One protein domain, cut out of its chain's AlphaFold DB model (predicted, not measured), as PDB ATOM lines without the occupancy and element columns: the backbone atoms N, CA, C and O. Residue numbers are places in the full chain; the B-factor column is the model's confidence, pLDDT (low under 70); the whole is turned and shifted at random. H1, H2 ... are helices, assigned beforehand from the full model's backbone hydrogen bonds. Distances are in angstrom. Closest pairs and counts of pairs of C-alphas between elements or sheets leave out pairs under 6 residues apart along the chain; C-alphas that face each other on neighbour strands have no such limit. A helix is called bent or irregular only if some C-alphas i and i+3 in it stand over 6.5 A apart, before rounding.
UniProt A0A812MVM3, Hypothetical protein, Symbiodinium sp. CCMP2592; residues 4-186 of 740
ATOM      1  N   HIS A   4      27.364 -42.880 -14.284       78.50
ATOM      2  CA  HIS A   4      27.511 -43.517 -15.594       78.50
ATOM      3  C   HIS A   4      26.781 -44.868 -15.636       78.50
ATOM      4  O   HIS A   4      26.000 -45.115 -16.556       78.50
ATOM      5  N   PHE A   5      26.941 -45.689 -14.594       83.44
ATOM      6  CA  PHE A   5      26.150 -46.894 -14.358       83.44
ATOM      7  C   PHE A   5      24.653 -46.574 -14.355       83.44
ATOM      8  O   PHE A   5      23.902 -47.189 -15.110       83.44
ATOM      9  N   ALA A   6      24.231 -45.569 -13.577       77.19
ATOM     10  CA  ALA A   6      22.825 -45.183 -13.470       77.19
ATOM     11  C   ALA A   6      22.221 -44.776 -14.830       77.19
ATOM     12  O   ALA A   6      21.154 -45.264 -15.201       77.19
ATOM     13  N   ARG A   7      22.937 -43.962 -15.620       78.88
ATOM     14  CA  ARG A   7      22.534 -43.566 -16.983       78.88
ATOM     15  C   ARG A   7      22.483 -44.742 -17.965       78.88
ATOM     16  O   ARG A   7      21.540 -44.841 -18.746       78.88
ATOM     17  N   SER A   8      23.483 -45.624 -17.939       80.94
ATOM     18  CA  SER A   8      23.561 -46.794 -18.828       80.94
ATOM     19  C   SER A   8      22.429 -47.791 -18.553       80.94
ATOM     20  O   SER A   8      21.742 -48.247 -19.468       80.94
ATOM     21  N   TRP A   9      22.170 -48.060 -17.272       79.88
ATOM     22  CA  TRP A   9      21.090 -48.931 -16.820       79.88
ATOM     23  C   TRP A   9      19.700 -48.340 -17.110       79.88
ATOM     24  O   TRP A   9      18.847 -49.062 -17.620       79.88
ATOM     25  N   LEU A  10      19.485 -47.030 -16.918       79.00
ATOM     26  CA  LEU A  10      18.227 -46.378 -17.308       79.00
ATOM     27  C   LEU A  10      17.979 -46.494 -18.823       79.00
ATOM     28  O   LEU A  10      16.894 -46.880 -19.240       79.00
ATOM     29  N   LYS A  11      19.005 -46.260 -19.656       83.12
ATOM     30  CA  LYS A  11      18.908 -46.442 -21.115       83.12
ATOM     31  C   LYS A  11      18.608 -47.896 -21.508       83.12
ATOM     32  O   LYS A  11      17.868 -48.128 -22.461       83.12
ATOM     33  N   SER A  12      19.151 -48.871 -20.772       83.50
ATOM     34  CA  SER A  12      18.814 -50.292 -20.944       83.50
ATOM     35  C   SER A  12      17.337 -50.558 -20.635       83.50
ATOM     36  O   SER A  12      16.664 -51.226 -21.416       83.50
ATOM     37  N   LEU A  13      16.799 -49.973 -19.559       77.50
ATOM     38  CA  LEU A  13      15.373 -50.054 -19.229       77.50
ATOM     39  C   LEU A  13      14.483 -49.411 -20.302       77.50
ATOM     40  O   LEU A  13      13.490 -50.031 -20.684       77.50
ATOM     41  N   SER A  14      14.849 -48.241 -20.841       80.50
ATOM     42  CA  SER A  14      14.142 -47.624 -21.975       80.50
ATOM     43  C   SER A  14      14.095 -48.564 -23.180       80.50
ATOM     44  O   SER A  14      13.016 -48.853 -23.686       80.50
ATOM     45  N   ALA A  15      15.243 -49.110 -23.593       82.06
ATOM     46  CA  ALA A  15      15.327 -50.007 -24.745       82.06
ATOM     47  C   ALA A  15      14.536 -51.314 -24.533       82.06
ATOM     48  O   ALA A  15      13.822 -51.750 -25.437       82.06
ATOM     49  N   LYS A  16      14.590 -51.908 -23.328       80.12
ATOM     50  CA  LYS A  16      13.736 -53.053 -22.962       80.12
ATOM     51  C   LYS A  16      12.251 -52.698 -23.111       80.12
ATOM     52  O   LYS A  16      11.502 -53.485 -23.684       80.12
ATOM     53  N   LEU A  17      11.837 -51.525 -22.625       75.38
ATOM     54  CA  LEU A  17      10.443 -51.071 -22.612       75.38
ATOM     55  C   LEU A  17       9.915 -50.697 -24.013       75.38
ATOM     56  O   LEU A  17       8.772 -51.005 -24.347       75.38
ATOM     57  N   GLU A  18      10.757 -50.122 -24.874       80.75
ATOM     58  CA  GLU A  18      10.442 -49.918 -26.294       80.75
ATOM     59  C   GLU A  18      10.333 -51.247 -27.057       80.75
ATOM     60  O   GLU A  18       9.459 -51.377 -27.916       80.75
ATOM     61  N   SER A  19      11.156 -52.247 -26.714       76.62
ATOM     62  CA  SER A  19      11.146 -53.572 -27.355       76.62
ATOM     63  C   SER A  19       9.979 -54.485 -26.949       76.62
ATOM     64  O   SER A  19       9.817 -55.557 -27.532       76.62
ATOM     65  N   LEU A  20       9.149 -54.083 -25.978       68.62
ATOM     66  CA  LEU A  20       7.934 -54.827 -25.633       68.62
ATOM     67  C   LEU A  20       6.936 -54.794 -26.799       68.62
ATOM     68  O   LEU A  20       6.640 -53.728 -27.344       68.62
ATOM     69  N   THR A  21       6.376 -55.951 -27.138       68.75
ATOM     70  CA  THR A  21       5.108 -56.070 -27.876       68.75
ATOM     71  C   THR A  21       3.925 -55.813 -26.931       68.75
ATOM     72  O   THR A  21       4.128 -55.495 -25.760       68.75
ATOM     73  N   GLU A  22       2.684 -55.959 -27.401       61.69
ATOM     74  CA  GLU A  22       1.506 -55.904 -26.522       61.69
ATOM     75  C   GLU A  22       1.600 -56.951 -25.396       61.69
ATOM     76  O   GLU A  22       1.869 -58.134 -25.646       61.69
ATOM     77  N   TRP A  23       1.392 -56.519 -24.149       59.41
ATOM     78  CA  TRP A  23       1.383 -57.385 -22.977       59.41
ATOM     79  C   TRP A  23      -0.035 -57.837 -22.652       59.41
ATOM     80  O   TRP A  23      -0.845 -57.050 -22.158       59.41
ATOM     81  N   SER A  24      -0.306 -59.124 -22.887       52.12
ATOM     82  CA  SER A  24      -1.553 -59.766 -22.473       52.12
ATOM     83  C   SER A  24      -1.367 -60.643 -21.237       52.12
ATOM     84  O   SER A  24      -0.426 -61.440 -21.134       52.12
ATOM     85  N   TRP A  25      -2.333 -60.574 -20.322       44.88
ATOM     86  CA  TRP A  25      -2.344 -61.417 -19.118       44.88
ATOM     87  C   TRP A  25      -2.550 -62.916 -19.431       44.88
ATOM     88  O   TRP A  25      -2.219 -63.799 -18.637       44.88
ATOM     89  N   VAL A  26      -3.062 -63.220 -20.630       48.91
ATOM     90  CA  VAL A  26      -3.175 -64.584 -21.170       48.91
ATOM     91  C   VAL A  26      -1.790 -65.164 -21.480       48.91
ATOM     92  O   VAL A  26      -1.516 -66.305 -21.107       48.91
ATOM     93  N   GLY A  27      -0.892 -64.367 -22.074       56.53
ATOM     94  CA  GLY A  27       0.502 -64.756 -22.304       56.53
ATOM     95  C   GLY A  27       1.276 -64.998 -21.003       56.53
ATOM     96  O   GLY A  27       2.075 -65.931 -20.924       56.53
ATOM     97  N   GLU A  28       0.985 -64.237 -19.939       46.31
ATOM     98  CA  GLU A  28       1.613 -64.459 -18.628       46.31
ATOM     99  C   GLU A  28       1.271 -65.844 -18.052       46.31
ATOM    100  O   GLU A  28       2.169 -66.557 -17.596       46.31
ATOM    101  N   ARG A  29       0.005 -66.281 -18.142       51.28
ATOM    102  CA  ARG A  29      -0.405 -67.641 -17.734       51.28
ATOM    103  C   ARG A  29       0.198 -68.752 -18.603       51.28
ATOM    104  O   ARG A  29       0.287 -69.884 -18.139       51.28
ATOM    105  N   GLN A  30       0.624 -68.437 -19.824       53.88
ATOM    106  CA  GLN A  30       1.335 -69.349 -20.728       53.88
ATOM    107  C   GLN A  30       2.869 -69.255 -20.596       53.88
ATOM    108  O   GLN A  30       3.593 -69.945 -21.308       53.88
ATOM    109  N   GLY A  31       3.386 -68.413 -19.691       56.38
ATOM    110  CA  GLY A  31       4.820 -68.248 -19.433       56.38
ATOM    111  C   GLY A  31       5.594 -67.457 -20.495       56.38
ATOM    112  O   GLY A  31       6.791 -67.230 -20.318       56.38
ATOM    113  N   THR A  32       4.945 -66.982 -21.562       53.72
ATOM    114  CA  THR A  32       5.616 -66.349 -22.715       53.72
ATOM    115  C   THR A  32       6.161 -64.950 -22.418       53.72
ATOM    116  O   THR A  32       6.985 -64.432 -23.166       53.72
ATOM    117  N   THR A  33       5.756 -64.330 -21.306       57.34
ATOM    118  CA  THR A  33       6.058 -62.924 -20.991       57.34
ATOM    119  C   THR A  33       7.097 -62.748 -19.875       57.34
ATOM    120  O   THR A  33       7.040 -61.777 -19.116       57.34
ATOM    121  N   GLN A  34       8.057 -63.670 -19.749       61.06
ATOM    122  CA  GLN A  34       9.069 -63.671 -18.677       61.06
ATOM    123  C   GLN A  34       9.861 -62.347 -18.578       61.06
ATOM    124  O   GLN A  34      10.136 -61.873 -17.474       61.06
ATOM    125  N   THR A  35      10.144 -61.704 -19.715       61.06
ATOM    126  CA  THR A  35      10.815 -60.395 -19.821       61.06
ATOM    127  C   THR A  35      10.051 -59.280 -19.102       61.06
ATOM    128  O   THR A  35      10.658 -58.460 -18.418       61.06
ATOM    129  N   HIS A  36       8.716 -59.278 -19.188       61.88
ATOM    130  CA  HIS A  36       7.857 -58.276 -18.547       61.88
ATOM    131  C   HIS A  36       7.913 -58.407 -17.015       61.88
ATOM    132  O   HIS A  36       8.046 -57.412 -16.304       61.88
ATOM    133  N   ARG A  37       7.920 -59.647 -16.497       61.25
ATOM    134  CA  ARG A  37       8.118 -59.921 -15.060       61.25
ATOM    135  C   ARG A  37       9.484 -59.467 -14.555       61.25
ATOM    136  O   ARG A  37       9.570 -58.972 -13.433       61.25
ATOM    137  N   GLN A  38      10.545 -59.643 -15.345       68.75
ATOM    138  CA  GLN A  38      11.870 -59.127 -14.990       68.75
ATOM    139  C   GLN A  38      11.870 -57.596 -14.970       68.75
ATOM    140  O   GLN A  38      12.323 -57.018 -13.987       68.75
ATOM    141  N   LEU A  39      11.267 -56.946 -15.971       68.00
ATOM    142  CA  LEU A  39      11.186 -55.486 -16.048       68.00
ATOM    143  C   LEU A  39      10.452 -54.871 -14.845       68.00
ATOM    144  O   LEU A  39      10.966 -53.947 -14.222       68.00
ATOM    145  N   PHE A  40       9.302 -55.424 -14.445       65.69
ATOM    146  CA  PHE A  40       8.584 -54.930 -13.264       65.69
ATOM    147  C   PHE A  40       9.281 -55.256 -11.941       65.69
ATOM    148  O   PHE A  40       9.274 -54.426 -11.031       65.69
ATOM    149  N   ARG A  41       9.951 -56.412 -11.829       70.38
ATOM    150  CA  ARG A  41      10.814 -56.696 -10.670       70.38
ATOM    151  C   ARG A  41      11.999 -55.739 -10.588       70.38
ATOM    152  O   ARG A  41      12.372 -55.379  -9.479       70.38
ATOM    153  N   GLU A  42      12.561 -55.310 -11.716       72.31
ATOM    154  CA  GLU A  42      13.579 -54.258 -11.761       72.31
ATOM    155  C   GLU A  42      12.980 -52.910 -11.313       72.31
ATOM    156  O   GLU A  42      13.497 -52.332 -10.357       72.31
ATOM    157  N   PHE A  43      11.861 -52.457 -11.898       67.00
ATOM    158  CA  PHE A  43      11.202 -51.174 -11.578       67.00
ATOM    159  C   PHE A  43      10.801 -51.005 -10.106       67.00
ATOM    160  O   PHE A  43      11.011 -49.941  -9.528       67.00
ATOM    161  N   PHE A  44      10.257 -52.041  -9.464       61.81
ATOM    162  CA  PHE A  44       9.837 -51.964  -8.058       61.81
ATOM    163  C   PHE A  44      10.932 -52.388  -7.059       61.81
ATOM    164  O   PHE A  44      10.667 -52.532  -5.865       61.81
ATOM    165  N   SER A  45      12.175 -52.571  -7.516       73.31
ATOM    166  CA  SER A  45      13.289 -52.961  -6.650       73.31
ATOM    167  C   SER A  45      13.834 -51.791  -5.812       73.31
ATOM    168  O   SER A  45      13.952 -50.654  -6.272       73.31
ATOM    169  N   THR A  46      14.268 -52.063  -4.578       71.00
ATOM    170  CA  THR A  46      14.966 -51.063  -3.745       71.00
ATOM    171  C   THR A  46      16.253 -50.520  -4.402       71.00
ATOM    172  O   THR A  46      16.526 -49.325  -4.264       71.00
ATOM    173  N   PRO A  47      17.047 -51.328  -5.144       77.69
ATOM    174  CA  PRO A  47      18.104 -50.823  -6.017       77.69
ATOM    175  C   PRO A  47      17.637 -49.821  -7.078       77.69
ATOM    176  O   PRO A  47      18.353 -48.848  -7.293       77.69
ATOM    177  N   PHE A  48      16.464 -49.992  -7.703       74.62
ATOM    178  CA  PHE A  48      15.970 -49.054  -8.722       74.62
ATOM    179  C   PHE A  48      15.790 -47.650  -8.146       74.62
ATOM    180  O   PHE A  48      16.388 -46.711  -8.663       74.62
ATOM    181  N   GLN A  49      15.088 -47.512  -7.015       70.81
ATOM    182  CA  GLN A  49      14.873 -46.207  -6.366       70.81
ATOM    183  C   GLN A  49      16.207 -45.539  -5.970       70.81
ATOM    184  O   GLN A  49      16.399 -44.343  -6.183       70.81
ATOM    185  N   LYS A  50      17.178 -46.320  -5.472       77.00
ATOM    186  CA  LYS A  50      18.526 -45.819  -5.138       77.00
ATOM    187  C   LYS A  50      19.360 -45.432  -6.364       77.00
ATOM    188  O   LYS A  50      20.147 -44.497  -6.280       77.00
ATOM    189  N   THR A  51      19.206 -46.141  -7.481       77.50
ATOM    190  CA  THR A  51      19.934 -45.859  -8.729       77.50
ATOM    191  C   THR A  51      19.343 -44.638  -9.429       77.50
ATOM    192  O   THR A  51      20.087 -43.787  -9.909       77.50
ATOM    193  N   LEU A  52      18.014 -44.501  -9.422       73.19
ATOM    194  CA  LEU A  52      17.300 -43.375 -10.020       73.19
ATOM    195  C   LEU A  52      17.636 -42.035  -9.354       73.19
ATOM    196  O   LEU A  52      17.764 -41.021 -10.036       73.19
ATOM    197  N   ALA A  53      17.847 -42.026  -8.035       74.81
ATOM    198  CA  ALA A  53      18.296 -40.839  -7.307       74.81
ATOM    199  C   ALA A  53      19.651 -40.281  -7.809       74.81
ATOM    200  O   ALA A  53      19.963 -39.125  -7.542       74.81
ATOM    201  N   LEU A  54      20.433 -41.071  -8.558       79.25
ATOM    202  CA  LEU A  54      21.698 -40.668  -9.189       79.25
ATOM    203  C   LEU A  54      21.540 -40.234 -10.662       79.25
ATOM    204  O   LEU A  54      22.539 -39.949 -11.321       79.25
ATOM    205  N   VAL A  55      20.323 -40.201 -11.207       78.75
ATOM    206  CA  VAL A  55      20.044 -39.803 -12.597       78.75
ATOM    207  C   VAL A  55      19.628 -38.329 -12.652       78.75
ATOM    208  O   VAL A  55      18.864 -37.858 -11.809       78.75
ATOM    209  N   ASP A  56      20.130 -37.599 -13.649       81.69
ATOM    210  CA  ASP A  56      19.724 -36.222 -13.954       81.69
ATOM    211  C   ASP A  56      18.244 -36.113 -14.365       81.69
ATOM    212  O   ASP A  56      17.724 -36.996 -15.046       81.69
ATOM    213  N   GLU A  57      17.569 -35.026 -13.967       77.75
ATOM    214  CA  GLU A  57      16.118 -34.859 -14.179       77.75
ATOM    215  C   GLU A  57      15.709 -34.941 -15.650       77.75
ATOM    216  O   GLU A  57      14.766 -35.658 -15.963       77.75
ATOM    217  N   GLN A  58      16.483 -34.357 -16.570       79.69
ATOM    218  CA  GLN A  58      16.214 -34.464 -18.008       79.69
ATOM    219  C   GLN A  58      16.075 -35.928 -18.475       79.69
ATOM    220  O   GLN A  58      15.203 -36.247 -19.277       79.69
ATOM    221  N   LYS A  59      16.877 -36.858 -17.937       78.81
ATOM    222  CA  LYS A  59      16.790 -38.285 -18.297       78.81
ATOM    223  C   LYS A  59      15.698 -39.037 -17.553       78.81
ATOM    224  O   LYS A  59      15.211 -40.043 -18.065       78.81
ATOM    225  N   LYS A  60      15.277 -38.553 -16.381       77.69
ATOM    226  CA  LYS A  60      14.035 -39.016 -15.748       77.69
ATOM    227  C   LYS A  60      12.830 -38.596 -16.589       77.69
ATOM    228  O   LYS A  60      11.980 -39.441 -16.837       77.69
ATOM    229  N   GLU A  61      12.794 -37.365 -17.099       75.25
ATOM    230  CA  GLU A  61      11.750 -36.871 -18.009       75.25
ATOM    231  C   GLU A  61      11.721 -37.647 -19.338       75.25
ATOM    232  O   GLU A  61      10.660 -38.131 -19.731       75.25
ATOM    233  N   GLU A  62      12.872 -37.857 -19.991       79.12
ATOM    234  CA  GLU A  62      12.986 -38.708 -21.193       79.12
ATOM    235  C   GLU A  62      12.452 -40.134 -20.938       79.12
ATOM    236  O   GLU A  62      11.749 -40.705 -21.775       79.12
ATOM    237  N   PHE A  63      12.742 -40.715 -19.768       79.00
ATOM    238  CA  PHE A  63      12.264 -42.051 -19.397       79.00
ATOM    239  C   PHE A  63      10.773 -42.078 -19.023       79.00
ATOM    240  O   PHE A  63      10.075 -43.017 -19.404       79.00
ATOM    241  N   VAL A  64      10.260 -41.039 -18.355       77.31
ATOM    242  CA  VAL A  64       8.825 -40.828 -18.094       77.31
ATOM    243  C   VAL A  64       8.058 -40.778 -19.416       77.31
ATOM    244  O   VAL A  64       7.160 -41.595 -19.620       77.31
ATOM    245  N   GLN A  65       8.474 -39.931 -20.362       79.31
ATOM    246  CA  GLN A  65       7.888 -39.869 -21.709       79.31
ATOM    247  C   GLN A  65       7.986 -41.222 -22.433       79.31
ATOM    248  O   GLN A  65       7.050 -41.634 -23.122       79.31
ATOM    249  N   GLY A  66       9.091 -41.951 -22.241       81.06
ATOM    250  CA  GLY A  66       9.277 -43.314 -22.732       81.06
ATOM    251  C   GLY A  66       8.231 -44.302 -22.205       81.06
ATOM    252  O   GLY A  66       7.654 -45.047 -22.998       81.06
ATOM    253  N   ILE A  67       7.936 -44.301 -20.900       78.69
ATOM    254  CA  ILE A  67       6.885 -45.159 -20.327       78.69
ATOM    255  C   ILE A  67       5.504 -44.714 -20.816       78.69
ATOM    256  O   ILE A  67       4.731 -45.551 -21.277       78.69
ATOM    257  N   GLU A  68       5.208 -43.414 -20.778       77.12
ATOM    258  CA  GLU A  68       3.920 -42.846 -21.198       77.12
ATOM    259  C   GLU A  68       3.567 -43.207 -22.642       77.12
ATOM    260  O   GLU A  68       2.490 -43.746 -22.904       77.12
ATOM    261  N   LYS A  69       4.516 -43.020 -23.567       81.75
ATOM    262  CA  LYS A  69       4.389 -43.398 -24.982       81.75
ATOM    263  C   LYS A  69       4.093 -44.887 -25.182       81.75
ATOM    264  O   LYS A  69       3.530 -45.251 -26.207       81.75
ATOM    265  N   ASN A  70       4.463 -45.747 -24.235       78.62
ATOM    266  CA  ASN A  70       4.274 -47.196 -24.305       78.62
ATOM    267  C   ASN A  70       3.134 -47.712 -23.400       78.62
ATOM    268  O   ASN A  70       2.873 -48.913 -23.421       78.62
ATOM    269  N   LEU A  71       2.412 -46.856 -22.655       76.38
ATOM    270  CA  LEU A  71       1.300 -47.279 -21.780       76.38
ATOM    271  C   LEU A  71       0.217 -48.074 -22.528       76.38
ATOM    272  O   LEU A  71      -0.342 -49.016 -21.971       76.38
ATOM    273  N   TYR A  72      -0.036 -47.744 -23.800       77.62
ATOM    274  CA  TYR A  72      -1.025 -48.435 -24.635       77.62
ATOM    275  C   TYR A  72      -0.703 -49.920 -24.872       77.62
ATOM    276  O   TYR A  72      -1.612 -50.690 -25.162       77.62
ATOM    277  N   LYS A  73       0.569 -50.331 -24.747       75.75
ATOM    278  CA  LYS A  73       0.996 -51.726 -24.936       75.75
ATOM    279  C   LYS A  73       0.566 -52.639 -23.790       75.75
ATOM    280  O   LYS A  73       0.703 -53.850 -23.909       75.75
ATOM    281  N   PHE A  74       0.107 -52.088 -22.671       70.44
ATOM    282  CA  PHE A  74      -0.276 -52.845 -21.488       70.44
ATOM    283  C   PHE A  74      -1.800 -53.014 -21.446       70.44
ATOM    284  O   PHE A  74      -2.530 -52.023 -21.504       70.44
ATOM    285  N   ASP A  75      -2.280 -54.256 -21.302       69.69
ATOM    286  CA  ASP A  75      -3.680 -54.596 -20.992       69.69
ATOM    287  C   ASP A  75      -4.253 -53.665 -19.902       69.69
ATOM    288  O   ASP A  75      -3.566 -53.380 -18.919       69.69
ATOM    289  N   ARG A  76      -5.541 -53.284 -19.962       66.56
ATOM    290  CA  ARG A  76      -6.193 -52.483 -18.889       66.56
ATOM    291  C   ARG A  76      -6.008 -53.074 -17.482       66.56
ATOM    292  O   ARG A  76      -5.911 -52.336 -16.514       66.56
ATOM    293  N   LYS A  77      -5.912 -54.404 -17.369       64.62
ATOM    294  CA  LYS A  77      -5.643 -55.131 -16.111       64.62
ATOM    295  C   LYS A  77      -4.206 -55.001 -15.587       64.62
ATOM    296  O   LYS A  77      -3.872 -55.648 -14.598       64.62
ATOM    297  N   THR A  78      -3.348 -54.273 -16.300       68.75
ATOM    298  CA  THR A  78      -1.892 -54.275 -16.106       68.75
ATOM    299  C   THR A  78      -1.249 -52.888 -16.125       68.75
ATOM    300  O   THR A  78      -0.090 -52.750 -15.730       68.75
ATOM    301  N   GLN A  79      -1.986 -51.847 -16.526       72.00
ATOM    302  CA  GLN A  79      -1.491 -50.467 -16.588       72.00
ATOM    303  C   GLN A  79      -1.114 -49.896 -15.208       72.00
ATOM    304  O   GLN A  79      -0.311 -48.968 -15.146       72.00
ATOM    305  N   GLN A  80      -1.570 -50.496 -14.101       66.06
ATOM    306  CA  GLN A  80      -1.120 -50.157 -12.747       66.06
ATOM    307  C   GLN A  80       0.395 -50.285 -12.549       66.06
ATOM    308  O   GLN A  80       0.988 -49.500 -11.817       66.06
ATOM    309  N   PHE A  81       1.059 -51.239 -13.208       68.94
ATOM    310  CA  PHE A  81       2.492 -51.460 -13.011       68.94
ATOM    311  C   PHE A  81       3.368 -50.368 -13.664       68.94
ATOM    312  O   PHE A  81       4.232 -49.822 -12.970       68.94
ATOM    313  N   PRO A  82       3.177 -49.974 -14.943       67.94
ATOM    314  CA  PRO A  82       3.887 -48.829 -15.510       67.94
ATOM    315  C   PRO A  82       3.420 -47.494 -14.911       67.94
ATOM    316  O   PRO A  82       4.260 -46.616 -14.726       67.94
ATOM    317  N   LEU A  83       2.143 -47.338 -14.526       69.12
ATOM    318  CA  LEU A  83       1.675 -46.143 -13.808       69.12
ATOM    319  C   LEU A  83       2.300 -46.029 -12.410       69.12
ATOM    320  O   LEU A  83       2.702 -44.940 -12.016       69.12
ATOM    321  N   GLY A  84       2.465 -47.135 -11.682       67.38
ATOM    322  CA  GLY A  84       3.165 -47.157 -10.397       67.38
ATOM    323  C   GLY A  84       4.666 -46.902 -10.519       67.38
ATOM    324  O   GLY A  84       5.244 -46.265  -9.641       67.38
ATOM    325  N   CYS A  85       5.288 -47.315 -11.629       67.12
ATOM    326  CA  CYS A  85       6.648 -46.899 -11.970       67.12
ATOM    327  C   CYS A  85       6.700 -45.384 -12.235       67.12
ATOM    328  O   CYS A  85       7.455 -44.687 -11.565       67.12
ATOM    329  N   LEU A  86       5.834 -44.854 -13.109       69.56
ATOM    330  CA  LEU A  86       5.704 -43.414 -13.380       69.56
ATOM    331  C   LEU A  86       5.496 -42.595 -12.105       69.56
ATOM    332  O   LEU A  86       6.197 -41.613 -11.889       69.56
ATOM    333  N   CYS A  87       4.592 -43.016 -11.226       68.31
ATOM    334  CA  CYS A  87       4.349 -42.323  -9.969       68.31
ATOM    335  C   CYS A  87       5.558 -42.402  -9.020       68.31
ATOM    336  O   CYS A  87       5.852 -41.416  -8.357       68.31
ATOM    337  N   ALA A  88       6.302 -43.514  -8.978       67.50
ATOM    338  CA  ALA A  88       7.530 -43.624  -8.181       67.50
ATOM    339  C   ALA A  88       8.709 -42.811  -8.759       67.50
ATOM    340  O   ALA A  88       9.527 -42.303  -7.994       67.50
ATOM    341  N   LEU A  89       8.789 -42.659 -10.087       65.75
ATOM    342  CA  LEU A  89       9.716 -41.744 -10.764       65.75
ATOM    343  C   LEU A  89       9.379 -40.290 -10.399       65.75
ATOM    344  O   LEU A  89      10.227 -39.553  -9.894       65.75
ATOM    345  N   LEU A  90       8.116 -39.909 -10.613       65.62
ATOM    346  CA  LEU A  90       7.595 -38.561 -10.400       65.62
ATOM    347  C   LEU A  90       7.514 -38.173  -8.917       65.62
ATOM    348  O   LEU A  90       7.554 -36.987  -8.625       65.62
ATOM    349  N   GLN A  91       7.472 -39.123  -7.974       62.44
ATOM    350  CA  GLN A  91       7.488 -38.863  -6.524       62.44
ATOM    351  C   GLN A  91       8.767 -38.185  -6.012       62.44
ATOM    352  O   GLN A  91       8.770 -37.650  -4.903       62.44
ATOM    353  N   HIS A  92       9.851 -38.178  -6.794       56.62
ATOM    354  CA  HIS A  92      11.017 -37.346  -6.489       56.62
ATOM    355  C   HIS A  92      10.759 -35.846  -6.755       56.62
ATOM    356  O   HIS A  92      11.453 -35.001  -6.187       56.62
ATOM    357  N   GLY A  93       9.722 -35.510  -7.534       50.69
ATOM    358  CA  GLY A  93       9.134 -34.178  -7.652       50.69
ATOM    359  C   GLY A  93       7.875 -34.026  -6.785       50.69
ATOM    360  O   GLY A  93       6.902 -34.768  -6.924       50.69
ATOM    361  N   LYS A  94       7.875 -33.028  -5.895       62.94
ATOM    362  CA  LYS A  94       6.711 -32.646  -5.071       62.94
ATOM    363  C   LYS A  94       5.496 -32.342  -5.954       62.94
ATOM    364  O   LYS A  94       5.674 -31.603  -6.917       62.94
ATOM    365  N   ASP A  95       4.313 -32.840  -5.579       62.50
ATOM    366  CA  ASP A  95       2.964 -32.426  -6.029       62.50
ATOM    367  C   ASP A  95       2.863 -31.755  -7.412       62.50
ATOM    368  O   ASP A  95       2.244 -30.702  -7.577       62.50
ATOM    369  N   SER A  96       3.487 -32.354  -8.430       72.31
ATOM    370  CA  SER A  96       3.468 -31.779  -9.773       72.31
ATOM    371  C   SER A  96       2.130 -32.088 -10.452       72.31
ATOM    372  O   SER A  96       1.562 -33.157 -10.197       72.31
ATOM    373  N   PRO A  97       1.628 -31.224 -11.357       77.19
ATOM    374  CA  PRO A  97       0.436 -31.525 -12.148       77.19
ATOM    375  C   PRO A  97       0.541 -32.880 -12.864       77.19
ATOM    376  O   PRO A  97      -0.393 -33.670 -12.824       77.19
ATOM    377  N   THR A  98       1.720 -33.212 -13.399       75.56
ATOM    378  CA  THR A  98       2.011 -34.513 -14.017       75.56
ATOM    379  C   THR A  98       1.908 -35.670 -13.017       75.56
ATOM    380  O   THR A  98       1.329 -36.707 -13.331       75.56
ATOM    381  N   THR A  99       2.414 -35.505 -11.788       74.88
ATOM    382  CA  THR A  99       2.268 -36.508 -10.716       74.88
ATOM    383  C   THR A  99       0.786 -36.728 -10.402       74.88
ATOM    384  O   THR A  99       0.335 -37.870 -10.355       74.88
ATOM    385  N   GLN A 100       0.016 -35.645 -10.265       79.12
ATOM    386  CA  GLN A 100      -1.425 -35.678 -10.000       79.12
ATOM    387  C   GLN A 100      -2.213 -36.351 -11.138       79.12
ATOM    388  O   GLN A 100      -3.064 -37.201 -10.881       79.12
ATOM    389  N   GLU A 101      -1.889 -36.061 -12.400       83.00
ATOM    390  CA  GLU A 101      -2.492 -36.717 -13.568       83.00
ATOM    391  C   GLU A 101      -2.208 -38.225 -13.621       83.00
ATOM    392  O   GLU A 101      -3.099 -39.004 -13.966       83.00
ATOM    393  N   ARG A 102      -0.994 -38.671 -13.268       81.69
ATOM    394  CA  ARG A 102      -0.646 -40.106 -13.261       81.69
ATOM    395  C   ARG A 102      -1.233 -40.849 -12.058       81.69
ATOM    396  O   ARG A 102      -1.710 -41.972 -12.234       81.69
ATOM    397  N   VAL A 103      -1.308 -40.214 -10.885       83.56
ATOM    398  CA  VAL A 103      -2.041 -40.735  -9.713       83.56
ATOM    399  C   VAL A 103      -3.538 -40.856 -10.020       83.56
ATOM    400  O   VAL A 103      -4.142 -41.895  -9.737       83.56
ATOM    401  N   LYS A 104      -4.126 -39.849 -10.679       86.75
ATOM    402  CA  LYS A 104      -5.506 -39.902 -11.171       86.75
ATOM    403  C   LYS A 104      -5.706 -41.054 -12.154       86.75
ATOM    404  O   LYS A 104      -6.629 -41.835 -11.966       86.75
ATOM    405  N   ALA A 105      -4.839 -41.197 -13.159       83.94
ATOM    406  CA  ALA A 105      -4.956 -42.252 -14.167       83.94
ATOM    407  C   ALA A 105      -4.881 -43.670 -13.569       83.94
ATOM    408  O   ALA A 105      -5.619 -44.552 -14.006       83.94
ATOM    409  N   TRP A 106      -4.043 -43.898 -12.548       84.50
ATOM    410  CA  TRP A 106      -4.038 -45.178 -11.827       84.50
ATOM    411  C   TRP A 106      -5.331 -45.350 -11.017       84.50
ATOM    412  O   TRP A 106      -5.975 -46.395 -11.104       84.50
ATOM    413  N   THR A 107      -5.774 -44.315 -10.302       87.81
ATOM    414  CA  THR A 107      -7.015 -44.382  -9.516       87.81
ATOM    415  C   THR A 107      -8.226 -44.667 -10.404       87.81
ATOM    416  O   THR A 107      -8.913 -45.653 -10.169       87.81
ATOM    417  N   ASP A 108      -8.452 -43.898 -11.473       87.69
ATOM    418  CA  ASP A 108      -9.559 -44.129 -12.412       87.69
ATOM    419  C   ASP A 108      -9.471 -45.527 -13.079       87.69
ATOM    420  O   ASP A 108     -10.503 -46.149 -13.305       87.69
ATOM    421  N   CYS A 109      -8.273 -46.097 -13.294       85.62
ATOM    422  CA  CYS A 109      -8.101 -47.487 -13.757       85.62
ATOM    423  C   CYS A 109      -8.550 -48.541 -12.715       85.62
ATOM    424  O   CYS A 109      -9.153 -49.560 -13.067       85.62
ATOM    425  N   ILE A 110      -8.307 -48.292 -11.422       87.81
ATOM    426  CA  ILE A 110      -8.846 -49.111 -10.325       87.81
ATOM    427  C   ILE A 110     -10.375 -48.977 -10.252       87.81
ATOM    428  O   ILE A 110     -11.068 -49.987 -10.118       87.81
ATOM    429  N   LEU A 111     -10.909 -47.760 -10.397       90.00
ATOM    430  CA  LEU A 111     -12.354 -47.512 -10.401       90.00
ATOM    431  C   LEU A 111     -13.044 -48.226 -11.576       90.00
ATOM    432  O   LEU A 111     -14.023 -48.931 -11.353       90.00
ATOM    433  N   ASP A 112     -12.493 -48.153 -12.792       87.75
ATOM    434  CA  ASP A 112     -12.984 -48.886 -13.972       87.75
ATOM    435  C   ASP A 112     -13.027 -50.411 -13.732       87.75
ATOM    436  O   ASP A 112     -13.969 -51.087 -14.154       87.75
ATOM    437  N   ARG A 113     -12.030 -50.975 -13.029       87.75
ATOM    438  CA  ARG A 113     -12.004 -52.405 -12.658       87.75
ATOM    439  C   ARG A 113     -13.075 -52.767 -11.627       87.75
ATOM    440  O   ARG A 113     -13.625 -53.862 -11.718       87.75
ATOM    441  N   LEU A 114     -13.366 -51.876 -10.679       87.81
ATOM    442  CA  LEU A 114     -14.405 -52.062  -9.660       87.81
ATOM    443  C   LEU A 114     -15.819 -51.924 -10.240       87.81
ATOM    444  O   LEU A 114     -16.641 -52.814 -10.049       87.81
ATOM    445  N   VAL A 115     -16.087 -50.863 -11.003       87.00
ATOM    446  CA  VAL A 115     -17.381 -50.633 -11.672       87.00
ATOM    447  C   VAL A 115     -17.655 -51.713 -12.729       87.00
ATOM    448  O   VAL A 115     -18.799 -52.112 -12.942       87.00
ATOM    449  N   GLY A 116     -16.604 -52.259 -13.353       84.19
ATOM    450  CA  GLY A 116     -16.681 -53.405 -14.262       84.19
ATOM    451  C   GLY A 116     -17.009 -54.756 -13.603       84.19
ATOM    452  O   GLY A 116     -17.072 -55.769 -14.309       84.19
ATOM    453  N   ILE A 117     -17.212 -54.819 -12.282       82.50
ATOM    454  CA  ILE A 117     -17.584 -56.058 -11.592       82.50
ATOM    455  C   ILE A 117     -19.006 -56.491 -11.978       82.50
ATOM    456  O   ILE A 117     -20.007 -55.877 -11.619       82.50
ATOM    457  N   THR A 118     -19.095 -57.634 -12.662       72.44
ATOM    458  CA  THR A 118     -20.361 -58.343 -12.879       72.44
ATOM    459  C   THR A 118     -20.599 -59.391 -11.786       72.44
ATOM    460  O   THR A 118     -19.657 -59.933 -11.201       72.44
ATOM    461  N   ALA A 119     -21.872 -59.716 -11.534       61.69
ATOM    462  CA  ALA A 119     -22.292 -60.637 -10.470       61.69
ATOM    463  C   ALA A 119     -21.619 -62.027 -10.533       61.69
ATOM    464  O   ALA A 119     -21.445 -62.684  -9.509       61.69
ATOM    465  N   THR A 120     -21.199 -62.473 -11.720       58.22
ATOM    466  CA  THR A 120     -20.407 -63.694 -11.917       58.22
ATOM    467  C   THR A 120     -18.915 -63.368 -12.001       58.22
ATOM    468  O   THR A 120     -18.425 -62.951 -13.046       58.22
ATOM    469  N   GLY A 121     -18.183 -63.605 -10.908       69.94
ATOM    470  CA  GLY A 121     -16.718 -63.464 -10.840       69.94
ATOM    471  C   GLY A 121     -16.209 -62.261 -10.036       69.94
ATOM    472  O   GLY A 121     -15.018 -62.216  -9.724       69.94
ATOM    473  N   GLY A 122     -17.091 -61.342  -9.628       83.56
ATOM    474  CA  GLY A 122     -16.740 -60.097  -8.934       83.56
ATOM    475  C   GLY A 122     -15.782 -60.222  -7.748       83.56
ATOM    476  O   GLY A 122     -14.852 -59.427  -7.641       83.56
ATOM    477  N   ARG A 123     -15.935 -61.253  -6.902       88.75
ATOM    478  CA  ARG A 123     -15.072 -61.471  -5.723       88.75
ATOM    479  C   ARG A 123     -13.581 -61.563  -6.067       88.75
ATOM    480  O   ARG A 123     -12.773 -61.057  -5.301       88.75
ATOM    481  N   ALA A 124     -13.206 -62.163  -7.199       87.06
ATOM    482  CA  ALA A 124     -11.795 -62.259  -7.584       87.06
ATOM    483  C   ALA A 124     -11.202 -60.872  -7.893       87.06
ATOM    484  O   ALA A 124     -10.167 -60.514  -7.344       87.06
ATOM    485  N   VAL A 125     -11.911 -60.064  -8.688       87.69
ATOM    486  CA  VAL A 125     -11.500 -58.692  -9.037       87.69
ATOM    487  C   VAL A 125     -11.488 -57.784  -7.802       87.69
ATOM    488  O   VAL A 125     -10.563 -57.000  -7.627       87.69
ATOM    489  N   ALA A 126     -12.476 -57.926  -6.913       89.94
ATOM    490  CA  ALA A 126     -12.526 -57.227  -5.632       89.94
ATOM    491  C   ALA A 126     -11.296 -57.525  -4.752       89.94
ATOM    492  O   ALA A 126     -10.714 -56.594  -4.198       89.94
ATOM    493  N   ILE A 127     -10.872 -58.792  -4.650       89.25
ATOM    494  CA  ILE A 127      -9.663 -59.186  -3.901       89.25
ATOM    495  C   ILE A 127      -8.398 -58.635  -4.576       89.25
ATOM    496  O   ILE A 127      -7.602 -57.995  -3.898       89.25
ATOM    497  N   GLU A 128      -8.241 -58.806  -5.896       88.50
ATOM    498  CA  GLU A 128      -7.101 -58.259  -6.655       88.50
ATOM    499  C   GLU A 128      -6.940 -56.743  -6.440       88.50
ATOM    500  O   GLU A 128      -5.830 -56.253  -6.243       88.50
ATOM    501  N   VAL A 129      -8.047 -55.991  -6.467       90.06
ATOM    502  CA  VAL A 129      -8.037 -54.540  -6.236       90.06
ATOM    503  C   VAL A 129      -7.720 -54.201  -4.777       90.06
ATOM    504  O   VAL A 129      -6.970 -53.261  -4.529       90.06
ATOM    505  N   ALA A 130      -8.223 -54.962  -3.801       90.38
ATOM    506  CA  ALA A 130      -7.876 -54.746  -2.396       90.38
ATOM    507  C   ALA A 130      -6.387 -54.983  -2.119       90.38
ATOM    508  O   ALA A 130      -5.761 -54.166  -1.451       90.38
ATOM    509  N   GLU A 131      -5.803 -56.055  -2.658       88.94
ATOM    510  CA  GLU A 131      -4.363 -56.327  -2.563       88.94
ATOM    511  C   GLU A 131      -3.531 -55.211  -3.221       88.94
ATOM    512  O   GLU A 131      -2.493 -54.810  -2.690       88.94
ATOM    513  N   GLU A 132      -4.011 -54.648  -4.333       87.19
ATOM    514  CA  GLU A 132      -3.382 -53.512  -5.008       87.19
ATOM    515  C   GLU A 132      -3.473 -52.215  -4.186       87.19
ATOM    516  O   GLU A 132      -2.457 -51.539  -4.003       87.19
ATOM    517  N   CYS A 133      -4.635 -51.893  -3.609       89.69
ATOM    518  CA  CYS A 133      -4.807 -50.722  -2.744       89.69
ATOM    519  C   CYS A 133      -4.063 -50.843  -1.402       89.69
ATOM    520  O   CYS A 133      -3.606 -49.841  -0.852       89.69
ATOM    521  N   LEU A 134      -3.891 -52.064  -0.887       88.94
ATOM    522  CA  LEU A 134      -3.062 -52.368   0.285       88.94
ATOM    523  C   LEU A 134      -1.556 -52.404  -0.035       88.94
ATOM    524  O   LEU A 134      -0.731 -52.495   0.876       88.94
ATOM    525  N   SER A 135      -1.165 -52.314  -1.309       84.75
ATOM    526  CA  SER A 135       0.242 -52.360  -1.698       84.75
ATOM    527  C   SER A 135       1.005 -51.103  -1.255       84.75
ATOM    528  O   SER A 135       0.552 -49.968  -1.413       84.75
ATOM    529  N   VAL A 136       2.224 -51.295  -0.741       81.38
ATOM    530  CA  VAL A 136       3.097 -50.194  -0.290       81.38
ATOM    531  C   VAL A 136       3.341 -49.120  -1.370       81.38
ATOM    532  O   VAL A 136       3.408 -47.949  -0.997       81.38
ATOM    533  N   PRO A 137       3.471 -49.434  -2.680       77.81
ATOM    534  CA  PRO A 137       3.544 -48.408  -3.720       77.81
ATOM    535  C   PRO A 137       2.276 -47.551  -3.807       77.81
ATOM    536  O   PRO A 137       2.392 -46.328  -3.803       77.81
ATOM    537  N   PHE A 138       1.086 -48.161  -3.823       83.56
ATOM    538  CA  PHE A 138      -0.175 -47.423  -3.939       83.56
ATOM    539  C   PHE A 138      -0.469 -46.588  -2.687       83.56
ATOM    540  O   PHE A 138      -0.798 -45.408  -2.796       83.56
ATOM    541  N   GLN A 139      -0.241 -47.136  -1.488       85.31
ATOM    542  CA  GLN A 139      -0.428 -46.393  -0.235       85.31
ATOM    543  C   GLN A 139       0.446 -45.132  -0.130       85.31
ATOM    544  O   GLN A 139       0.057 -44.178   0.534       85.31
ATOM    545  N   ARG A 140       1.603 -45.071  -0.809       81.62
ATOM    546  CA  ARG A 140       2.421 -43.842  -0.881       81.62
ATOM    547  C   ARG A 140       1.812 -42.749  -1.766       81.62
ATOM    548  O   ARG A 140       2.261 -41.612  -1.675       81.62
ATOM    549  N   LEU A 141       0.850 -43.075  -2.629       83.50
ATOM    550  CA  LEU A 141       0.169 -42.116  -3.506       83.50
ATOM    551  C   LEU A 141      -1.082 -41.527  -2.866       83.50
ATOM    552  O   LEU A 141      -1.443 -40.404  -3.195       83.50
ATOM    553  N   ILE A 142      -1.705 -42.242  -1.928       87.12
ATOM    554  CA  ILE A 142      -2.924 -41.787  -1.250       87.12
ATOM    555  C   ILE A 142      -2.769 -40.382  -0.619       87.12
ATOM    556  O   ILE A 142      -3.672 -39.576  -0.819       87.12
ATOM    557  N   PRO A 143      -1.654 -40.005   0.048       86.62
ATOM    558  CA  PRO A 143      -1.467 -38.643   0.566       86.62
ATOM    559  C   PRO A 143      -1.345 -37.552  -0.506       86.62
ATOM    560  O   PRO A 143      -1.488 -36.380  -0.179       86.62
ATOM    561  N   LEU A 144      -1.052 -37.925  -1.757       83.81
ATOM    562  CA  LEU A 144      -0.979 -37.004  -2.893       83.81
ATOM    563  C   LEU A 144      -2.355 -36.820  -3.553       83.81
ATOM    564  O   LEU A 144      -2.571 -35.833  -4.242       83.81
ATOM    565  N   MET A 145      -3.291 -37.756  -3.368       87.94
ATOM    566  CA  MET A 145      -4.619 -37.689  -3.983       87.94
ATOM    567  C   MET A 145      -5.432 -36.503  -3.449       87.94
ATOM    568  O   MET A 145      -5.546 -36.304  -2.233       87.94
ATOM    569  N   SER A 146      -6.086 -35.775  -4.359       89.50
ATOM    570  CA  SER A 146      -7.098 -34.779  -3.993       89.50
ATOM    571  C   SER A 146      -8.220 -35.400  -3.152       89.50
ATOM    572  O   SER A 146      -8.452 -36.610  -3.189       89.50
ATOM    573  N   GLU A 147      -8.924 -34.566  -2.387       90.69
ATOM    574  CA  GLU A 147     -10.010 -34.997  -1.500       90.69
ATOM    575  C   GLU A 147     -11.081 -35.784  -2.273       90.69
ATOM    576  O   GLU A 147     -11.228 -36.977  -2.019       90.69
ATOM    577  N   ASP A 148     -11.663 -35.208  -3.332       92.25
ATOM    578  CA  ASP A 148     -12.577 -35.867  -4.283       92.25
ATOM    579  C   ASP A 148     -12.093 -37.245  -4.772       92.25
ATOM    580  O   ASP A 148     -12.891 -38.154  -5.009       92.25
ATOM    581  N   MET A 149     -10.782 -37.413  -4.977       91.12
ATOM    582  CA  MET A 149     -10.200 -38.659  -5.479       91.12
ATOM    583  C   MET A 149     -10.110 -39.719  -4.376       91.12
ATOM    584  O   MET A 149     -10.410 -40.885  -4.635       91.12
ATOM    585  N   ARG A 150      -9.770 -39.315  -3.142       92.75
ATOM    586  CA  ARG A 150      -9.824 -40.187  -1.957       92.75
ATOM    587  C   ARG A 150     -11.263 -40.579  -1.621       92.75
ATOM    588  O   ARG A 150     -11.496 -41.744  -1.312       92.75
ATOM    589  N   GLU A 151     -12.218 -39.657  -1.752       94.12
ATOM    590  CA  GLU A 151     -13.646 -39.940  -1.563       94.12
ATOM    591  C   GLU A 151     -14.165 -40.938  -2.605       94.12
ATOM    592  O   GLU A 151     -14.650 -42.003  -2.228       94.12
ATOM    593  N   ARG A 152     -13.971 -40.674  -3.910       93.94
ATOM    594  CA  ARG A 152     -14.378 -41.600  -4.991       93.94
ATOM    595  C   ARG A 152     -13.766 -42.994  -4.830       93.94
ATOM    596  O   ARG A 152     -14.447 -43.986  -5.084       93.94
ATOM    597  N   LEU A 153     -12.502 -43.078  -4.409       94.12
ATOM    598  CA  LEU A 153     -11.833 -44.348  -4.115       94.12
ATOM    599  C   LEU A 153     -12.479 -45.071  -2.927       94.12
ATOM    600  O   LEU A 153     -12.775 -46.261  -3.034       94.12
ATOM    601  N   ALA A 154     -12.720 -44.370  -1.818       94.62
ATOM    602  CA  ALA A 154     -13.359 -44.942  -0.639       94.62
ATOM    603  C   ALA A 154     -14.773 -45.455  -0.945       94.62
ATOM    604  O   ALA A 154     -15.107 -46.587  -0.588       94.62
ATOM    605  N   ASP A 155     -15.578 -44.653  -1.642       93.75
ATOM    606  CA  ASP A 155     -16.960 -44.985  -1.974       93.75
ATOM    607  C   ASP A 155     -17.013 -46.199  -2.910       93.75
ATOM    608  O   ASP A 155     -17.646 -47.195  -2.572       93.75
ATOM    609  N   CYS A 156     -16.243 -46.214  -4.006       92.50
ATOM    610  CA  CYS A 156     -16.208 -47.360  -4.923       92.50
ATOM    611  C   CYS A 156     -15.659 -48.647  -4.272       92.50
ATOM    612  O   CYS A 156     -16.109 -49.745  -4.609       92.50
ATOM    613  N   LEU A 157     -14.725 -48.549  -3.317       92.38
ATOM    614  CA  LEU A 157     -14.316 -49.697  -2.495       92.38
ATOM    615  C   LEU A 157     -15.458 -50.163  -1.571       92.38
ATOM    616  O   LEU A 157     -15.648 -51.367  -1.395       92.38
ATOM    617  N   GLY A 158     -16.250 -49.242  -1.018       90.69
ATOM    618  CA  GLY A 158     -17.439 -49.528  -0.210       90.69
ATOM    619  C   GLY A 158     -18.587 -50.187  -0.973       90.69
ATOM    620  O   GLY A 158     -19.209 -51.121  -0.455       90.69
ATOM    621  N   GLU A 159     -18.846 -49.717  -2.192       89.12
ATOM    622  CA  GLU A 159     -19.908 -50.192  -3.078       89.12
ATOM    623  C   GLU A 159     -19.531 -51.500  -3.783       89.12
ATOM    624  O   GLU A 159     -20.268 -52.479  -3.692       89.12
ATOM    625  N   HIS A 160     -18.373 -51.568  -4.446       89.06
ATOM    626  CA  HIS A 160     -18.039 -52.694  -5.327       89.06
ATOM    627  C   HIS A 160     -17.096 -53.726  -4.699       89.06
ATOM    628  O   HIS A 160     -17.255 -54.925  -4.933       89.06
ATOM    629  N   ALA A 161     -16.117 -53.307  -3.892       86.81
ATOM    630  CA  ALA A 161     -15.123 -54.235  -3.345       86.81
ATOM    631  C   ALA A 161     -15.653 -54.944  -2.085       86.81
ATOM    632  O   ALA A 161     -15.801 -56.169  -2.046       86.81
ATOM    633  N   LEU A 162     -16.031 -54.163  -1.069       89.25
ATOM    634  CA  LEU A 162     -16.460 -54.642   0.245       89.25
ATOM    635  C   LEU A 162     -17.830 -55.351   0.233       89.25
ATOM    636  O   LEU A 162     -18.198 -55.952   1.240       89.25
ATOM    637  N   LEU A 163     -18.636 -55.272  -0.840       87.00
ATOM    638  CA  LEU A 163     -19.863 -56.087  -0.993       87.00
ATOM    639  C   LEU A 163     -19.591 -57.510  -1.519       87.00
ATOM    640  O   LEU A 163     -20.449 -58.380  -1.376       87.00
ATOM    641  N   HIS A 164     -18.421 -57.771  -2.110       89.50
ATOM    642  CA  HIS A 164     -18.088 -59.073  -2.711       89.50
ATOM    643  C   HIS A 164     -17.013 -59.865  -1.950       89.50
ATOM    644  O   HIS A 164     -16.712 -61.000  -2.318       89.50
ATOM    645  N   MET A 165     -16.465 -59.293  -0.880       91.75
ATOM    646  CA  MET A 165     -15.507 -59.914   0.040       91.75
ATOM    647  C   MET A 165     -16.193 -60.658   1.192       91.75
ATOM    648  O   MET A 165     -17.309 -60.312   1.578       91.75
ATOM    649  N   ASP A 166     -15.500 -61.626   1.796       93.19
ATOM    650  CA  ASP A 166     -15.891 -62.171   3.107       93.19
ATOM    651  C   ASP A 166     -15.499 -61.238   4.272       93.19
ATOM    652  O   ASP A 166     -14.786 -60.256   4.086       93.19
ATOM    653  N   GLU A 167     -15.968 -61.535   5.486       91.12
ATOM    654  CA  GLU A 167     -15.757 -60.704   6.682       91.12
ATOM    655  C   GLU A 167     -14.271 -60.507   7.043       91.12
ATOM    656  O   GLU A 167     -13.884 -59.417   7.465       91.12
ATOM    657  N   ALA A 168     -13.412 -61.508   6.819       92.94
ATOM    658  CA  ALA A 168     -11.978 -61.397   7.088       92.94
ATOM    659  C   ALA A 168     -11.270 -60.535   6.028       92.94
ATOM    660  O   ALA A 168     -10.420 -59.711   6.363       92.94
ATOM    661  N   GLN A 169     -11.665 -60.674   4.760       93.00
ATOM    662  CA  GLN A 169     -11.205 -59.830   3.653       93.00
ATOM    663  C   GLN A 169     -11.649 -58.368   3.830       93.00
ATOM    664  O   GLN A 169     -10.829 -57.459   3.689       93.00
ATOM    665  N   GLN A 170     -12.914 -58.142   4.211       92.38
ATOM    666  CA  GLN A 170     -13.449 -56.815   4.537       92.38
ATOM    667  C   GLN A 170     -12.667 -56.179   5.690       92.38
ATOM    668  O   GLN A 170     -12.208 -55.044   5.569       92.38
ATOM    669  N   LYS A 171     -12.460 -56.929   6.782       90.94
ATOM    670  CA  LYS A 171     -11.694 -56.476   7.947       90.94
ATOM    671  C   LYS A 171     -10.255 -56.094   7.577       90.94
ATOM    672  O   LYS A 171      -9.829 -54.998   7.918       90.94
ATOM    673  N   ASN A 172      -9.539 -56.938   6.832       91.44
ATOM    674  CA  ASN A 172      -8.159 -56.670   6.408       91.44
ATOM    675  C   ASN A 172      -8.036 -55.376   5.574       91.44
ATOM    676  O   ASN A 172      -7.106 -54.597   5.774       91.44
ATOM    677  N   LEU A 173      -8.994 -55.109   4.677       91.50
ATOM    678  CA  LEU A 173      -9.023 -53.863   3.905       91.50
ATOM    679  C   LEU A 173      -9.365 -52.641   4.781       91.50
ATOM    680  O   LEU A 173      -8.743 -51.590   4.633       91.50
ATOM    681  N   LEU A 174     -10.315 -52.783   5.712       89.88
ATOM    682  CA  LEU A 174     -10.723 -51.726   6.647       89.88
ATOM    683  C   LEU A 174      -9.663 -51.404   7.706       89.88
ATOM    684  O   LEU A 174      -9.593 -50.265   8.151       89.88
ATOM    685  N   GLU A 175      -8.823 -52.360   8.102       88.25
ATOM    686  CA  GLU A 175      -7.678 -52.112   8.984       88.25
ATOM    687  C   GLU A 175      -6.515 -51.496   8.190       88.25
ATOM    688  O   GLU A 175      -6.004 -50.435   8.556       88.25
ATOM    689  N   GLY A 176      -6.157 -52.089   7.044       84.94
ATOM    690  CA  GLY A 176      -5.024 -51.659   6.219       84.94
ATOM    691  C   GLY A 176      -5.203 -50.333   5.462       84.94
ATOM    692  O   GLY A 176      -4.201 -49.750   5.049       84.94
ATOM    693  N   LEU A 177      -6.437 -49.829   5.319       84.19
ATOM    694  CA  LEU A 177      -6.773 -48.468   4.854       84.19
ATOM    695  C   LEU A 177      -7.578 -47.670   5.904       84.19
ATOM    696  O   LEU A 177      -8.306 -46.734   5.559       84.19
ATOM    697  N   GLY A 178      -7.475 -48.048   7.182       72.81
ATOM    698  CA  GLY A 178      -8.204 -47.431   8.288       72.81
ATOM    699  C   GLY A 178      -7.317 -47.059   9.469       72.81
ATOM    700  O   GLY A 178      -6.292 -46.410   9.300       72.81
ATOM    701  N   ALA A 179      -7.752 -47.374  10.691       61.00
ATOM    702  CA  ALA A 179      -7.451 -46.542  11.860       61.00
ATOM    703  C   ALA A 179      -5.958 -46.474  12.217       61.00
ATOM    704  O   ALA A 179      -5.500 -45.419  12.662       61.00
ATOM    705  N   GLU A 180      -5.239 -47.571  11.985       64.88
ATOM    706  CA  GLU A 180      -3.803 -47.749  12.242       64.88
ATOM    707  C   GLU A 180      -2.958 -47.638  10.956       64.88
ATOM    708  O   GLU A 180      -1.725 -47.637  11.003       64.88
ATOM    709  N   ALA A 181      -3.605 -47.505   9.794       72.75
ATOM    710  CA  ALA A 181      -2.936 -47.280   8.525       72.75
ATOM    711  C   ALA A 181      -2.351 -45.863   8.446       72.75
ATOM    712  O   ALA A 181      -2.883 -44.897   8.996       72.75
ATOM    713  N   LYS A 182      -1.285 -45.710   7.653       70.00
ATOM    714  CA  LYS A 182      -0.681 -44.396   7.360       70.00
ATOM    715  C   LYS A 182      -1.602 -43.473   6.552       70.00
ATOM    716  O   LYS A 182      -1.332 -42.279   6.464       70.00
ATOM    717  N   CYS A 183      -2.646 -44.032   5.940       73.00
ATOM    718  CA  CYS A 183      -3.601 -43.348   5.076       73.00
ATOM    719  C   CYS A 183      -5.012 -43.899   5.367       73.00
ATOM    720  O   CYS A 183      -5.443 -44.840   4.698       73.00
ATOM    721  N   PRO A 184      -5.717 -43.377   6.386       85.81
ATOM    722  CA  PRO A 184      -6.933 -43.978   6.953       85.81
ATOM    723  C   PRO A 184      -8.213 -43.684   6.137       85.81
ATOM    724  O   PRO A 184      -9.282 -43.466   6.709       85.81
ATOM    725  N   VAL A 185      -8.109 -43.659   4.805       91.06
ATOM    726  CA  VAL A 185      -9.109 -43.102   3.873       91.06
ATOM    727  C   VAL A 185     -10.505 -43.708   4.009       91.06
ATOM    728  O   VAL A 185     -11.487 -42.967   3.963       91.06
ATOM    729  N   LEU A 186     -10.626 -45.024   4.225       91.81
ATOM    730  CA  LEU A 186     -11.948 -45.640   4.393       91.81
ATOM    731  C   LEU A 186     -12.639 -45.143   5.668       91.81
ATOM    732  O   LEU A 186     -13.846 -44.916   5.663       91.81
TER     733      LEU A 186
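AT A GLANCE: This is residues 4 to 186 of the 740 residues of the protein "Hypothetical protein" of Symbiodinium sp. CCMP2592 (UniProt A0A812MVM3). H1, H5, H6 and H7 lie side by side in a slightly zigzag row, which leads at its far end into a bundle of three helices, H7, H8 and H10, with H11 beyond H8. The shorter H3 and H4 sit next to H1 and H6 at the H1 end of the row; H2 sits apart from H1, off to one side beyond the start of H3, and the small H9 is beside H6, near the middle of the whole. The printed part has 183 residues with eleven named helices, H1 to H11 in order along the chain, and no named strand; its class is all helix. It is compact, with a radius of gyration of the C-alphas of 17.1 A, and spans 51 by 39 by 24 A.

HOW THE PARTS SIT: H1, residues 4 to 18, touches H5, residues 57 to 73, at a shallow tilt of 18 degrees, the same way; their closest C-alphas, of Ser 14 and Phe 63, are 6.4 A apart. H2, residues 25 to 29, touches no helix. With residues 13 to 17 alone, H1 only just touches H3, residues 34 to 43, with 3 pairs of C-alphas within 8 A, the closest being Leu 13 and Leu 39 at 7.6 A. With residues 6 to 10 alone, H1 only just touches H4, residues 46 to 52, again with 3 pairs; the closest C-alphas, of Ala 6 and Thr 51, are 5.6 A apart. H5 and H6, residues 80 to 90, form a helical hairpin at a shallow tilt of 14 degrees, with Val 64 and Leu 86 closest, their C-alphas 6.2 A apart. H6 and H7, residues 97 to 115, form another at 19 degrees; the closest C-alphas, of Leu 90 and Thr 99, are 5.7 A apart. H7, H8, residues 122 to 133, and H10, residues 147 to 161, make an up and down bundle, each running against the one before it. H7 and H8 are a hairpin at 22 degrees, touching with residues 110 to 114 and 125 to 129 alone; the C-alphas of Leu 114 and Ala 126 are closest, at 6.8 A. H10 touches H7, closest at the C-alphas of Leu 114 and His 160, 5.7 A apart. With residues 160 to 161 alone, H10 touches H8 at a shallow tilt of 34 degrees, only just short of steep; the closest C-alphas, of Ala 126 and Ala 161, are 4.6 A apart. H9, residues 136 to 139, only just touches H6 with 3 pairs, the closest being the C-alphas of Gly 84 and Pro 137 at 6.8 A. H11, residues 167 to 176, is near H10 and close to H8 but not clearly touching, with the C-alphas of Ala 130 and Leu 173 closest at 6.5 A. Every O i to N i+4 pair is within hydrogen-bond range in H1, H2, H3, H4, H6, H7, H8, H10 and H11, against 11 of 13 in H5, while H9 is too short for such a pair.

IN THESE COORDINATES: H1 begins at C-alpha 4, (27.511, -43.517, -15.594), and is 21.1 A long from first to last C-alpha. H5 measures 25.1 A and is irregular, C-alphas 69 and 72 being 7.4 A apart. H7, the longest helix by residues, measures 26.1 A from C-alpha 97 at (0.436, -31.525, -12.148). H8 measures 16.4 A. H10 measures 20.0 A and is neither bent nor irregular, but only just: C-alphas 158 and 161 are 6.1 A apart. H11 ends at C-alpha 176, (-5.024, -51.659, 6.219).

THE WHOLE: The two C-alphas farthest apart, of His 4 and Ala 119, are 52.9 A apart. The printed part has no cut and no long link. The mean pLDDT of the printed part is 77.8; 48 residues are under 70, among them residues 20 to 40 and 80 to 95.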